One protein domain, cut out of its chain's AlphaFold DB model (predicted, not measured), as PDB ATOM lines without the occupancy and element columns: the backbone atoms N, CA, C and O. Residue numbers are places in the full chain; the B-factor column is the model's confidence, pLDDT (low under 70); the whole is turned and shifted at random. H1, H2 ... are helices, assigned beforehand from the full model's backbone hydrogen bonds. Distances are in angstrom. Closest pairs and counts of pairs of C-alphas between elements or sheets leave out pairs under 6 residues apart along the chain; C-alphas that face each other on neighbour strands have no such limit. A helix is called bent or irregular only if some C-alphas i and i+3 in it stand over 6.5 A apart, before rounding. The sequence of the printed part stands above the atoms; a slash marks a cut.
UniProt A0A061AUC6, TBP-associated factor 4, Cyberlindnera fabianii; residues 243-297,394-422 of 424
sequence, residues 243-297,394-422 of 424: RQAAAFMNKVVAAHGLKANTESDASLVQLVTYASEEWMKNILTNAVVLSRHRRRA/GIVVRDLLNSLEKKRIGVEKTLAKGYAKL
ATOM      1  N   ARG A 243     -29.323  10.698  -2.712       92.19
ATOM      2  CA  ARG A 243     -28.637   9.433  -2.396       92.19
ATOM      3  C   ARG A 243     -29.574   8.458  -1.690       92.19
ATOM      4  O   ARG A 243     -29.599   7.276  -2.022       92.19
ATOM      5  N   GLN A 244     -30.368   8.951  -0.739       93.25
ATOM      6  CA  GLN A 244     -31.358   8.137  -0.028       93.25
ATOM      7  C   GLN A 244     -32.522   7.749  -0.948       93.25
ATOM      8  O   GLN A 244     -32.949   6.593  -0.935       93.25
ATOM      9  N   ALA A 245     -32.980   8.672  -1.799       92.06
ATOM     10  CA  ALA A 245     -33.990   8.401  -2.816       92.06
ATOM     11  C   ALA A 245     -33.515   7.333  -3.820       92.06
ATOM     12  O   ALA A 245     -34.228   6.356  -4.039       92.06
ATOM     13  N   ALA A 246     -32.293   7.445  -4.356       92.12
ATOM     14  CA  ALA A 246     -31.711   6.437  -5.247       92.12
ATOM     15  C   ALA A 246     -31.548   5.068  -4.561       92.12
ATOM     16  O   ALA A 246     -31.937   4.048  -5.126       92.12
ATOM     17  N   ALA A 247     -31.044   5.021  -3.322       93.50
ATOM     18  CA  ALA A 247     -30.900   3.771  -2.572       93.50
ATOM     19  C   ALA A 247     -32.255   3.084  -2.296       93.50
ATOM     20  O   ALA A 247     -32.377   1.864  -2.427       93.50
ATOM     21  N   PHE A 248     -33.293   3.858  -1.960       93.25
ATOM     22  CA  PHE A 248     -34.652   3.335  -1.802       93.25
ATOM     23  C   PHE A 248     -35.246   2.869  -3.139       93.25
ATOM     24  O   PHE A 248     -35.857   1.804  -3.200       93.25
ATOM     25  N   MET A 249     -35.024   3.618  -4.220       92.50
ATOM     26  CA  MET A 249     -35.541   3.283  -5.545       92.50
ATOM     27  C   MET A 249     -34.899   2.007  -6.099       92.50
ATOM     28  O   MET A 249     -35.636   1.110  -6.496       92.50
ATOM     29  N   ASN A 250     -33.572   1.851  -6.000       93.00
ATOM     30  CA  ASN A 250     -32.868   0.588  -6.271       93.00
ATOM     31  C   ASN A 250     -33.486  -0.590  -5.489       93.00
ATOM     32  O   ASN A 250     -33.702  -1.662  -6.052       93.00
ATOM     33  N   LYS A 251     -33.824  -0.400  -4.203       94.00
ATOM     34  CA  LYS A 251     -34.455  -1.441  -3.371       94.00
ATOM     35  C   LYS A 251     -35.863  -1.818  -3.851       94.00
ATOM     36  O   LYS A 251     -36.198  -3.000  -3.844       94.00
ATOM     37  N   VAL A 252     -36.680  -0.848  -4.267       93.00
ATOM     38  CA  VAL A 252     -38.024  -1.092  -4.824       93.00
ATOM     39  C   VAL A 252     -37.932  -1.775  -6.194       93.00
ATOM     40  O   VAL A 252     -38.578  -2.794  -6.416       93.00
ATOM     41  N   VAL A 253     -37.068  -1.271  -7.079       93.44
ATOM     42  CA  VAL A 253     -36.756  -1.841  -8.402       93.44
ATOM     43  C   VAL A 253     -36.336  -3.311  -8.276       93.44
ATOM     44  O   VAL A 253     -36.942  -4.177  -8.908       93.44
ATOM     45  N   ALA A 254     -35.388  -3.616  -7.384       93.94
ATOM     46  CA  ALA A 254     -34.936  -4.983  -7.127       93.94
ATOM     47  C   ALA A 254     -36.031  -5.880  -6.515       93.94
ATOM     48  O   ALA A 254     -36.131  -7.050  -6.881       93.94
ATOM     49  N   ALA A 255     -36.886  -5.348  -5.632       95.12
ATOM     50  CA  ALA A 255     -38.020  -6.089  -5.067       95.12
ATOM     51  C   ALA A 255     -39.089  -6.451  -6.119       95.12
ATOM     52  O   ALA A 255     -39.783  -7.454  -5.963       95.12
ATOM     53  N   HIS A 256     -39.184  -5.686  -7.210       94.56
ATOM     54  CA  HIS A 256     -40.002  -6.008  -8.384       94.56
ATOM     55  C   HIS A 256     -39.250  -6.828  -9.455       94.56
ATOM     56  O   HIS A 256     -39.752  -6.997 -10.563       94.56
ATOM     57  N   GLY A 257     -38.053  -7.345  -9.148       94.69
ATOM     58  CA  GLY A 257     -37.251  -8.174 -10.058       94.69
ATOM     59  C   GLY A 257     -36.580  -7.413 -11.208       94.69
ATOM     60  O   GLY A 257     -35.947  -8.030 -12.067       94.69
ATOM     61  N   LEU A 258     -36.690  -6.083 -11.235       93.75
ATOM     62  CA  LEU A 258     -36.082  -5.234 -12.253       93.75
ATOM     63  C   LEU A 258     -34.594  -5.007 -11.948       93.75
ATOM     64  O   LEU A 258     -34.182  -4.894 -10.794       93.75
ATOM     65  N   LYS A 259     -33.778  -4.906 -13.002       86.69
ATOM     66  CA  LYS A 259     -32.332  -4.632 -12.926       86.69
ATOM     67  C   LYS A 259     -32.006  -3.285 -13.575       86.69
ATOM     68  O   LYS A 259     -31.377  -3.240 -14.626       86.69
ATOM     69  N   ALA A 260     -32.478  -2.197 -12.969       79.06
ATOM     70  CA  ALA A 260     -32.142  -0.836 -13.388       79.06
ATOM     71  C   ALA A 260     -31.158  -0.207 -12.392       79.06
ATOM     72  O   ALA A 260     -31.440  -0.160 -11.198       79.06
ATOM     73  N   ASN A 261     -30.020   0.291 -12.883       77.44
ATOM     74  CA  ASN A 261     -29.025   0.984 -12.062       77.44
ATOM     75  C   ASN A 261     -29.483   2.430 -11.822       77.44
ATOM     76  O   ASN A 261     -29.138   3.316 -12.603       77.44
ATOM     77  N   THR A 262     -30.251   2.703 -10.761       72.94
ATOM     78  CA  THR A 262     -30.855   4.043 -10.591       72.94
ATOM     79  C   THR A 262     -29.849   5.144 -10.249       72.94
ATOM     80  O   THR A 262     -30.188   6.318 -10.327       72.94
ATOM     81  N   GLU A 263     -28.606   4.797  -9.905       75.62
ATOM     82  CA  GLU A 263     -27.502   5.764  -9.783       75.62
ATOM     83  C   GLU A 263     -27.054   6.325 -11.144       75.62
ATOM     84  O   GLU A 263     -26.468   7.402 -11.199       75.62
ATOM     85  N   SER A 264     -27.363   5.632 -12.249       76.25
ATOM     86  CA  SER A 264     -27.081   6.102 -13.611       76.25
ATOM     87  C   SER A 264     -28.099   7.125 -14.126       76.25
ATOM     88  O   SER A 264     -27.838   7.751 -15.151       76.25
ATOM     89  N   ASP A 265     -29.252   7.280 -13.466       88.00
ATOM     90  CA  ASP A 265     -30.331   8.170 -13.901       88.00
ATOM     91  C   ASP A 265     -30.745   9.136 -12.783       88.00
ATOM     92  O   ASP A 265     -31.772   8.998 -12.109       88.00
ATOM     93  N   ALA A 266     -29.916  10.164 -12.611       88.12
ATOM     94  CA  ALA A 266     -30.200  11.278 -11.716       88.12
ATOM     95  C   ALA A 266     -31.490  12.034 -12.096       88.12
ATOM     96  O   ALA A 266     -32.126  12.618 -11.218       88.12
ATOM     97  N   SER A 267     -31.910  12.000 -13.370       90.38
ATOM     98  CA  SER A 267     -33.126  12.684 -13.826       90.38
ATOM     99  C   SER A 267     -34.387  12.004 -13.286       90.38
ATOM    100  O   SER A 267     -35.300  12.682 -12.813       90.38
ATOM    101  N   LEU A 268     -34.402  10.669 -13.239       90.38
ATOM    102  CA  LEU A 268     -35.505   9.883 -12.691       90.38
ATOM    103  C   LEU A 268     -35.572  10.010 -11.160       90.38
ATOM    104  O   LEU A 268     -36.659  10.174 -10.606       90.38
ATOM    105  N   VAL A 269     -34.424  10.055 -10.471       90.81
ATOM    106  CA  VAL A 269     -34.357  10.366  -9.026       90.81
ATOM    107  C   VAL A 269     -34.919  11.766  -8.728       90.81
ATOM    108  O   VAL A 269     -35.690  11.942  -7.778       90.81
ATOM    109  N   GLN A 270     -34.586  12.764  -9.552       91.88
ATOM    110  CA  GLN A 270     -35.109  14.125  -9.418       91.88
ATOM    111  C   GLN A 270     -36.617  14.197  -9.729       91.88
ATOM    112  O   GLN A 270     -37.363  14.837  -8.989       91.88
ATOM    113  N   LEU A 271     -37.098  13.477 -10.749       92.50
ATOM    114  CA  LEU A 271     -38.524  13.376 -11.081       92.50
ATOM    115  C   LEU A 271     -39.341  12.737  -9.946       92.50
ATOM    116  O   LEU A 271     -40.387  13.264  -9.572       92.50
ATOM    117  N   VAL A 272     -38.852  11.643  -9.351       91.69
ATOM    118  CA  VAL A 272     -39.481  11.002  -8.179       91.69
ATOM    119  C   VAL A 272     -39.479  11.933  -6.964       91.69
ATOM    120  O   VAL A 272     -40.437  11.941  -6.185       91.69
ATOM    121  N   THR A 273     -38.452  12.771  -6.827       93.31
ATOM    122  CA  THR A 273     -38.379  13.797  -5.780       93.31
ATOM    123  C   THR A 273     -39.460  14.868  -5.963       93.31
ATOM    124  O   THR A 273     -40.230  15.100  -5.030       93.31
ATOM    125  N   TYR A 274     -39.609  15.442  -7.164       94.12
ATOM    126  CA  TYR A 274     -40.684  16.403  -7.460       94.12
ATOM    127  C   TYR A 274     -42.087  15.783  -7.363       94.12
ATOM    128  O   TYR A 274     -43.011  16.415  -6.855       94.12
ATOM    129  N   ALA A 275     -42.262  14.529  -7.790       94.00
ATOM    130  CA  ALA A 275     -43.529  13.815  -7.636       94.00
ATOM    131  C   ALA A 275     -43.902  13.613  -6.153       94.00
ATOM    132  O   ALA A 275     -45.074  13.719  -5.788       94.00
ATOM    133  N   SER A 276     -42.908  13.370  -5.292       92.38
ATOM    134  CA  SER A 276     -43.091  13.258  -3.838       92.38
ATOM    135  C   SER A 276     -43.432  14.606  -3.192       92.38
ATOM    136  O   SER A 276     -44.302  14.665  -2.321       92.38
ATOM    137  N   GLU A 277     -42.789  15.687  -3.645       93.69
ATOM    138  CA  GLU A 277     -43.071  17.062  -3.222       93.69
ATOM    139  C   GLU A 277     -44.511  17.466  -3.574       93.69
ATOM    140  O   GLU A 277     -45.283  17.831  -2.687       93.69
ATOM    141  N   GLU A 278     -44.917  17.326  -4.843       94.31
ATOM    142  CA  GLU A 278     -46.267  17.673  -5.302       94.31
ATOM    143  C   GLU A 278     -47.337  16.798  -4.625       94.31
ATOM    144  O   GLU A 278     -48.407  17.290  -4.263       94.31
ATOM    145  N   TRP A 279     -47.048  15.520  -4.357       92.81
ATOM    146  CA  TRP A 279     -47.942  14.642  -3.595       92.81
ATOM    147  C   TRP A 279     -48.164  15.136  -2.155       92.81
ATOM    148  O   TRP A 279     -49.310  15.193  -1.695       92.81
ATOM    149  N   MET A 280     -47.104  15.558  -1.455       92.12
ATOM    150  CA  MET A 280     -47.219  16.129  -0.106       92.12
ATOM    151  C   MET A 280     -47.871  17.512  -0.105       92.12
ATOM    152  O   MET A 280     -48.766  17.761   0.702       92.12
ATOM    153  N   LYS A 281     -47.509  18.384  -1.049       94.62
ATOM    154  CA  LYS A 281     -48.152  19.682  -1.294       94.62
ATOM    155  C   LYS A 281     -49.656  19.516  -1.520       94.62
ATOM    156  O   LYS A 281     -50.443  20.189  -0.864       94.62
ATOM    157  N   ASN A 282     -50.076  18.538  -2.320       94.31
ATOM    158  CA  ASN A 282     -51.481  18.188  -2.537       94.31
ATOM    159  C   ASN A 282     -52.185  17.736  -1.235       94.31
ATOM    160  O   ASN A 282     -53.298  18.184  -0.946       94.31
ATOM    161  N   ILE A 283     -51.548  16.899  -0.407       93.12
ATOM    162  CA  ILE A 283     -52.080  16.477   0.909       93.12
ATOM    163  C   ILE A 283     -52.228  17.668   1.868       93.12
ATOM    164  O   ILE A 283     -53.274  17.809   2.512       93.12
ATOM    165  N   LEU A 284     -51.216  18.538   1.936       93.81
ATOM    166  CA  LEU A 284     -51.197  19.734   2.779       93.81
ATOM    167  C   LEU A 284     -52.229  20.768   2.320       93.81
ATOM    168  O   LEU A 284     -52.978  21.281   3.148       93.81
ATOM    169  N   THR A 285     -52.350  21.029   1.015       95.06
ATOM    170  CA  THR A 285     -53.385  21.908   0.453       95.06
ATOM    171  C   THR A 285     -54.781  21.398   0.801       95.06
ATOM    172  O   THR A 285     -55.607  22.179   1.266       95.06
ATOM    173  N   ASN A 286     -55.041  20.093   0.668       94.62
ATOM    174  CA  ASN A 286     -56.322  19.509   1.071       94.62
ATOM    175  C   ASN A 286     -56.573  19.636   2.585       94.62
ATOM    176  O   ASN A 286     -57.673  20.018   2.981       94.62
ATOM    177  N   ALA A 287     -55.566  19.400   3.433       92.75
ATOM    178  CA  ALA A 287     -55.688  19.594   4.882       92.75
ATOM    179  C   ALA A 287     -55.948  21.071   5.249       92.75
ATOM    180  O   ALA A 287     -56.793  21.357   6.094       92.75
ATOM    181  N   VAL A 288     -55.301  22.029   4.574       92.75
ATOM    182  CA  VAL A 288     -55.554  23.474   4.731       92.75
ATOM    183  C   VAL A 288     -56.964  23.849   4.267       92.75
ATOM    184  O   VAL A 288     -57.635  24.623   4.950       92.75
ATOM    185  N   VAL A 289     -57.443  23.302   3.145       92.50
ATOM    186  CA  VAL A 289     -58.810  23.529   2.644       92.50
ATOM    187  C   VAL A 289     -59.848  22.973   3.618       92.50
ATOM    188  O   VAL A 289     -60.788  23.691   3.952       92.50
ATOM    189  N   LEU A 290     -59.657  21.760   4.144       90.62
ATOM    190  CA  LEU A 290     -60.530  21.170   5.166       90.62
ATOM    191  C   LEU A 290     -60.495  21.972   6.475       90.62
ATOM    192  O   LEU A 290     -61.549  22.301   7.017       90.62
ATOM    193  N   SER A 291     -59.310  22.387   6.929       88.81
ATOM    194  CA  SER A 291     -59.147  23.221   8.125       88.81
ATOM    195  C   SER A 291     -59.812  24.595   7.981       88.81
ATOM    196  O   SER A 291     -60.427  25.092   8.925       88.81
ATOM    197  N   ARG A 292     -59.736  25.199   6.785       87.19
ATOM    198  CA  ARG A 292     -60.452  26.435   6.424       87.19
ATOM    199  C   ARG A 292     -61.952  26.213   6.262       87.19
ATOM    200  O   ARG A 292     -62.704  27.131   6.552       87.19
ATOM    201  N   HIS A 293     -62.401  25.047   5.802       85.50
ATOM    202  CA  HIS A 293     -63.825  24.727   5.700       85.50
ATOM    203  C   HIS A 293     -64.442  24.529   7.091       85.50
ATOM    204  O   HIS A 293     -65.486  25.109   7.362       85.50
ATOM    205  N   ARG A 294     -63.747  23.827   8.003       82.94
ATOM    206  CA  ARG A 294     -64.122  23.748   9.426       82.94
ATOM    207  C   ARG A 294     -64.203  25.137  10.058       82.94
ATOM    208  O   ARG A 294     -65.199  25.436  10.693       82.94
ATOM    209  N   ARG A 295     -63.173  25.972   9.857       76.56
ATOM    210  CA  ARG A 295     -63.060  27.323  10.445       76.56
ATOM    211  C   ARG A 295     -63.751  28.437   9.650       76.56
ATOM    212  O   ARG A 295     -63.517  29.624   9.875       76.56
ATOM    213  N   ARG A 296     -64.614  28.082   8.695       73.38
ATOM    214  CA  ARG A 296     -65.568  29.013   8.080       73.38
ATOM    215  C   ARG A 296     -66.839  29.010   8.923       73.38
ATOM    216  O   ARG A 296     -67.876  28.515   8.487       73.38
ATOM    217  N   ALA A 297     -66.733  29.600  10.116       58.06
ATOM    218  CA  ALA A 297     -67.877  29.924  10.963       58.06
ATOM    219  C   ALA A 297     -69.013  30.505  10.105       58.06
ATOM    220  O   ALA A 297     -68.770  31.377   9.262       58.06
ATOM    221  N   GLY A 394     -55.630  25.855  14.380       80.69
ATOM    222  CA  GLY A 394     -54.633  25.094  13.635       80.69
ATOM    223  C   GLY A 394     -55.234  24.083  12.658       80.69
ATOM    224  O   GLY A 394     -56.444  23.825  12.641       80.69
ATOM    225  N   ILE A 395     -54.357  23.513  11.829       83.94
ATOM    226  CA  ILE A 395     -54.638  22.259  11.124       83.94
ATOM    227  C   ILE A 395     -54.670  21.172  12.198       83.94
ATOM    228  O   ILE A 395     -53.681  20.953  12.894       83.94
ATOM    229  N   VAL A 396     -55.822  20.538  12.378       89.38
ATOM    230  CA  VAL A 396     -56.026  19.489  13.385       89.38
ATOM    231  C   VAL A 396     -55.710  18.139  12.746       89.38
ATOM    232  O   VAL A 396     -55.893  17.972  11.543       89.38
ATOM    233  N   VAL A 397     -55.289  17.147  13.538       89.25
ATOM    234  CA  VAL A 397     -55.010  15.776  13.055       89.25
ATOM    235  C   VAL A 397     -56.160  15.236  12.192       89.25
ATOM    236  O   VAL A 397     -55.912  14.668  11.136       89.25
ATOM    237  N   ARG A 398     -57.417  15.513  12.565       88.94
ATOM    238  CA  ARG A 398     -58.620  15.183  11.779       88.94
ATOM    239  C   ARG A 398     -58.622  15.781  10.361       88.94
ATOM    240  O   ARG A 398     -59.022  15.091   9.433       88.94
ATOM    241  N   ASP A 399     -58.156  17.017  10.170       90.75
ATOM    242  CA  ASP A 399     -58.072  17.645   8.837       90.75
ATOM    243  C   ASP A 399     -57.080  16.890   7.936       90.75
ATOM    244  O   ASP A 399     -57.312  16.736   6.737       90.75
ATOM    245  N   LEU A 400     -55.980  16.409   8.530       91.06
ATOM    246  CA  LEU A 400     -54.948  15.631   7.851       91.06
ATOM    247  C   LEU A 400     -55.414  14.197   7.563       91.06
ATOM    248  O   LEU A 400     -55.247  13.728   6.444       91.06
ATOM    249  N   LEU A 401     -56.046  13.502   8.514       91.88
ATOM    250  CA  LEU A 401     -56.572  12.155   8.249       91.88
ATOM    251  C   LEU A 401     -57.649  12.183   7.161       91.88
ATOM    252  O   LEU A 401     -57.589  11.370   6.248       91.88
ATOM    253  N   ASN A 402     -58.543  13.175   7.169       91.12
ATOM    254  CA  ASN A 402     -59.564  13.334   6.131       91.12
ATOM    255  C   ASN A 402     -58.984  13.707   4.743       91.12
ATOM    256  O   ASN A 402     -59.662  13.513   3.729       91.12
ATOM    257  N   SER A 403     -57.755  14.247   4.653       92.88
ATOM    258  CA  SER A 403     -57.057  14.434   3.365       92.88
ATOM    259  C   SER A 403     -56.268  13.194   2.927       92.88
ATOM    260  O   SER A 403     -56.143  12.940   1.727       92.88
ATOM    261  N   LEU A 404     -55.797  12.397   3.889       91.62
ATOM    262  CA  LEU A 404     -55.101  11.124   3.696       91.62
ATOM    263  C   LEU A 404     -56.049   9.961   3.343       91.62
ATOM    264  O   LEU A 404     -55.702   9.144   2.500       91.62
ATOM    265  N   GLU A 405     -57.256   9.913   3.910       89.06
ATOM    266  CA  GLU A 405     -58.291   8.884   3.683       89.06
ATOM    267  C   GLU A 405     -58.686   8.767   2.200       89.06
ATOM    268  O   GLU A 405     -58.940   7.681   1.681       89.06
ATOM    269  N   LYS A 406     -58.653   9.890   1.473       86.12
ATOM    270  CA  LYS A 406     -58.936   9.951   0.030       86.12
ATOM    271  C   LYS A 406     -57.767   9.488  -0.850       86.12
ATOM    272  O   LYS A 406     -57.894   9.477  -2.075       86.12
ATOM    273  N   LYS A 407     -56.619   9.120  -0.269       85.12
ATOM    274  CA  LYS A 407     -55.446   8.585  -0.975       85.12
ATOM    275  C   LYS A 407     -55.346   7.082  -0.682       85.12
ATOM    276  O   LYS A 407     -55.228   6.673   0.462       85.12
ATOM    277  N   ARG A 408     -55.357   6.242  -1.723       74.56
ATOM    278  CA  ARG A 408     -55.343   4.768  -1.573       74.56
ATOM    279  C   ARG A 408     -53.951   4.141  -1.384       74.56
ATOM    280  O   ARG A 408     -53.860   2.934  -1.218       74.56
ATOM    281  N   ILE A 409     -52.866   4.916  -1.459       79.75
ATOM    282  CA  ILE A 409     -51.498   4.378  -1.582       79.75
ATOM    283  C   ILE A 409     -50.720   4.564  -0.276       79.75
ATOM    284  O   ILE A 409     -50.365   5.684   0.079       79.75
ATOM    285  N   GLY A 410     -50.433   3.462   0.426       79.31
ATOM    286  CA  GLY A 410     -49.475   3.405   1.545       79.31
ATOM    287  C   GLY A 410     -49.916   4.040   2.873       79.31
ATOM    288  O   GLY A 410     -49.159   4.016   3.841       79.31
ATOM    289  N   VAL A 411     -51.125   4.601   2.946       89.44
ATOM    290  CA  VAL A 411     -51.559   5.456   4.069       89.44
ATOM    291  C   VAL A 411     -52.192   4.705   5.241       89.44
ATOM    292  O   VAL A 411     -52.289   5.256   6.335       89.44
ATOM    293  N   GLU A 412     -52.593   3.451   5.045       88.94
ATOM    294  CA  GLU A 412     -53.365   2.618   5.985       88.94
ATOM    295  C   GLU A 412     -52.796   2.626   7.412       88.94
ATOM    296  O   GLU A 412     -53.504   2.897   8.381       88.94
ATOM    297  N   LYS A 413     -51.483   2.397   7.546       90.81
ATOM    298  CA  LYS A 413     -50.780   2.354   8.840       90.81
ATOM    299  C   LYS A 413     -50.720   3.723   9.525       90.81
ATOM    300  O   LYS A 413     -50.656   3.788  10.751       90.81
ATOM    301  N   THR A 414     -50.747   4.805   8.750       88.94
ATOM    302  CA  THR A 414     -50.780   6.189   9.244       88.94
ATOM    303  C   THR A 414     -52.196   6.579   9.663       88.94
ATOM    304  O   THR A 414     -52.366   7.162  10.731       88.94
ATOM    305  N   LEU A 415     -53.211   6.185   8.886       91.50
ATOM    306  CA  LEU A 415     -54.625   6.361   9.228       91.50
ATOM    307  C   LEU A 415     -54.973   5.617  10.523       91.50
ATOM    308  O   LEU A 415     -55.460   6.239  11.461       91.50
ATOM    309  N   ALA A 416     -54.635   4.327  10.633       91.00
ATOM    310  CA  ALA A 416     -54.900   3.526  11.830       91.00
ATOM    311  C   ALA A 416     -54.273   4.133  13.104       91.00
ATOM    312  O   ALA A 416     -54.952   4.289  14.118       91.00
ATOM    313  N   LYS A 417     -53.000   4.554  13.038       93.00
ATOM    314  CA  LYS A 417     -52.323   5.259  14.143       93.00
ATOM    315  C   LYS A 417     -52.951   6.623  14.447       93.00
ATOM    316  O   LYS A 417     -53.031   7.012  15.608       93.00
ATOM    317  N   GLY A 418     -53.390   7.343  13.417       90.12
ATOM    318  CA  GLY A 418     -54.042   8.642  13.548       90.12
ATOM    319  C   GLY A 418     -55.405   8.566  14.235       90.12
ATOM    320  O   GLY A 418     -55.672   9.371  15.122       90.12
ATOM    321  N   TYR A 419     -56.243   7.595  13.863       92.38
ATOM    322  CA  TYR A 419     -57.548   7.390  14.496       92.38
ATOM    323  C   TYR A 419     -57.426   6.845  15.923       92.38
ATOM    324  O   TYR A 419     -58.213   7.248  16.773       92.38
ATOM    325  N   ALA A 420     -56.416   6.015  16.222       91.75
ATOM    326  CA  ALA A 420     -56.102   5.638  17.604       91.75
ATOM    327  C   ALA A 420     -55.800   6.884  18.462       91.75
ATOM    328  O   ALA A 420     -56.478   7.126  19.456       91.75
ATOM    329  N   LYS A 421     -54.900   7.761  17.993       89.81
ATOM    330  CA  LYS A 421     -54.550   9.040  18.645       89.81
ATOM    331  C   LYS A 421     -55.662  10.120  18.607       89.81
ATOM    332  O   LYS A 421     -55.448  11.245  19.047       89.81
ATOM    333  N   LEU A 422     -56.837   9.816  18.053       84.94
ATOM    334  CA  LEU A 422     -58.043  10.658  18.122       84.94
ATOM    335  C   LEU A 422     -59.140  10.056  19.016       84.94
ATOM    336  O   LEU A 422     -60.230  10.630  19.098       84.94
TER     337      LEU A 422
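AT A GLANCE: This is residues 243 to 297 and 394 to 422 of the 424 residues of the protein "TBP-associated factor 4" of Cyberlindnera fabianii (UniProt A0A061AUC6). One long straight helix, H2, makes the length of this domain, with H1 set crosswise near its first end and a small helical hairpin, H3 and H4, near its other end. H1 and the hairpin lie over the same side of H2 with an open gap between them; in the hairpin H3 packs on H2, and H4 sits beyond H3, away from H2. The printed part has 84 residues with four named helices, H1, H2, H3 and H4 in chain order, and no named strand: the class is all helix. The whole is loose, with a radius of gyration of the C-alphas of 16.8 A, and the C-alphas span 54 by 25 by 18 A.

HOW THE PARTS SIT: H1, residues 243 to 255, touches H2, residues 266 to 294, with residues 245 to 249 alone, and H2 meets this touch with residues 269 to 273 alone. Their closest C-alphas are those of Ala 246 and Val 269, 6.1 A apart, and their lines are about perpendicular, at 82 degrees. H3, residues 397 to 404, touches H2, which does so with residues 283 to 291 alone. The closest C-alphas of H2 and H3 are those of Ala 287 and Leu 400, 5.0 A apart; the two run opposite ways at a steep tilt of 51 degrees. H4, residues 412 to 420, touches H3, and the two form a helical hairpin, running opposite ways at a shallow tilt of 22 degrees. Their closest C-alphas are those of Leu 401 and Leu 415, 6.2 A apart. H1 is apart from H3 and from H4, and H2 is apart from H4. The helix packing is mostly crossed, helices meeting at large angles, but only just: 1 of the 3 touching pairs is at a shallow tilt. In H1, H2, H3 and H4 every O i to N i+4 pair is within hydrogen-bond range.

IN THESE COORDINATES: H1 begins at C-alpha 243, at (-28.637, 9.433, -2.396), and measures 18.3 A from first to last C-alpha. H2, 29 residues, is the longest helix; it measures 41.9 A, from C-alpha 266 at (-30.200, 11.278, -11.716) to C-alpha 294. H3 has 8 residues and measures 10.5 A. H4 has 9 residues, measures 12.3 A and ends at C-alpha 420, at (-56.102, 5.638, 17.604). No helix is bent.

THE WHOLE: The two C-alphas farthest apart are those of Lys 259 and Ala 297, at 55.0 A. Residues 298 to 393 are cut out, and C-alphas 297 and 394 are 14.3 A apart across the cut, which lies in the link from H2 to H3. The links H1 to H2, with 10 residues, and H3 to H4, with 7, are short. The mean pLDDT of the printed part is 89.0, and residue 297 is the one printed residue under 70.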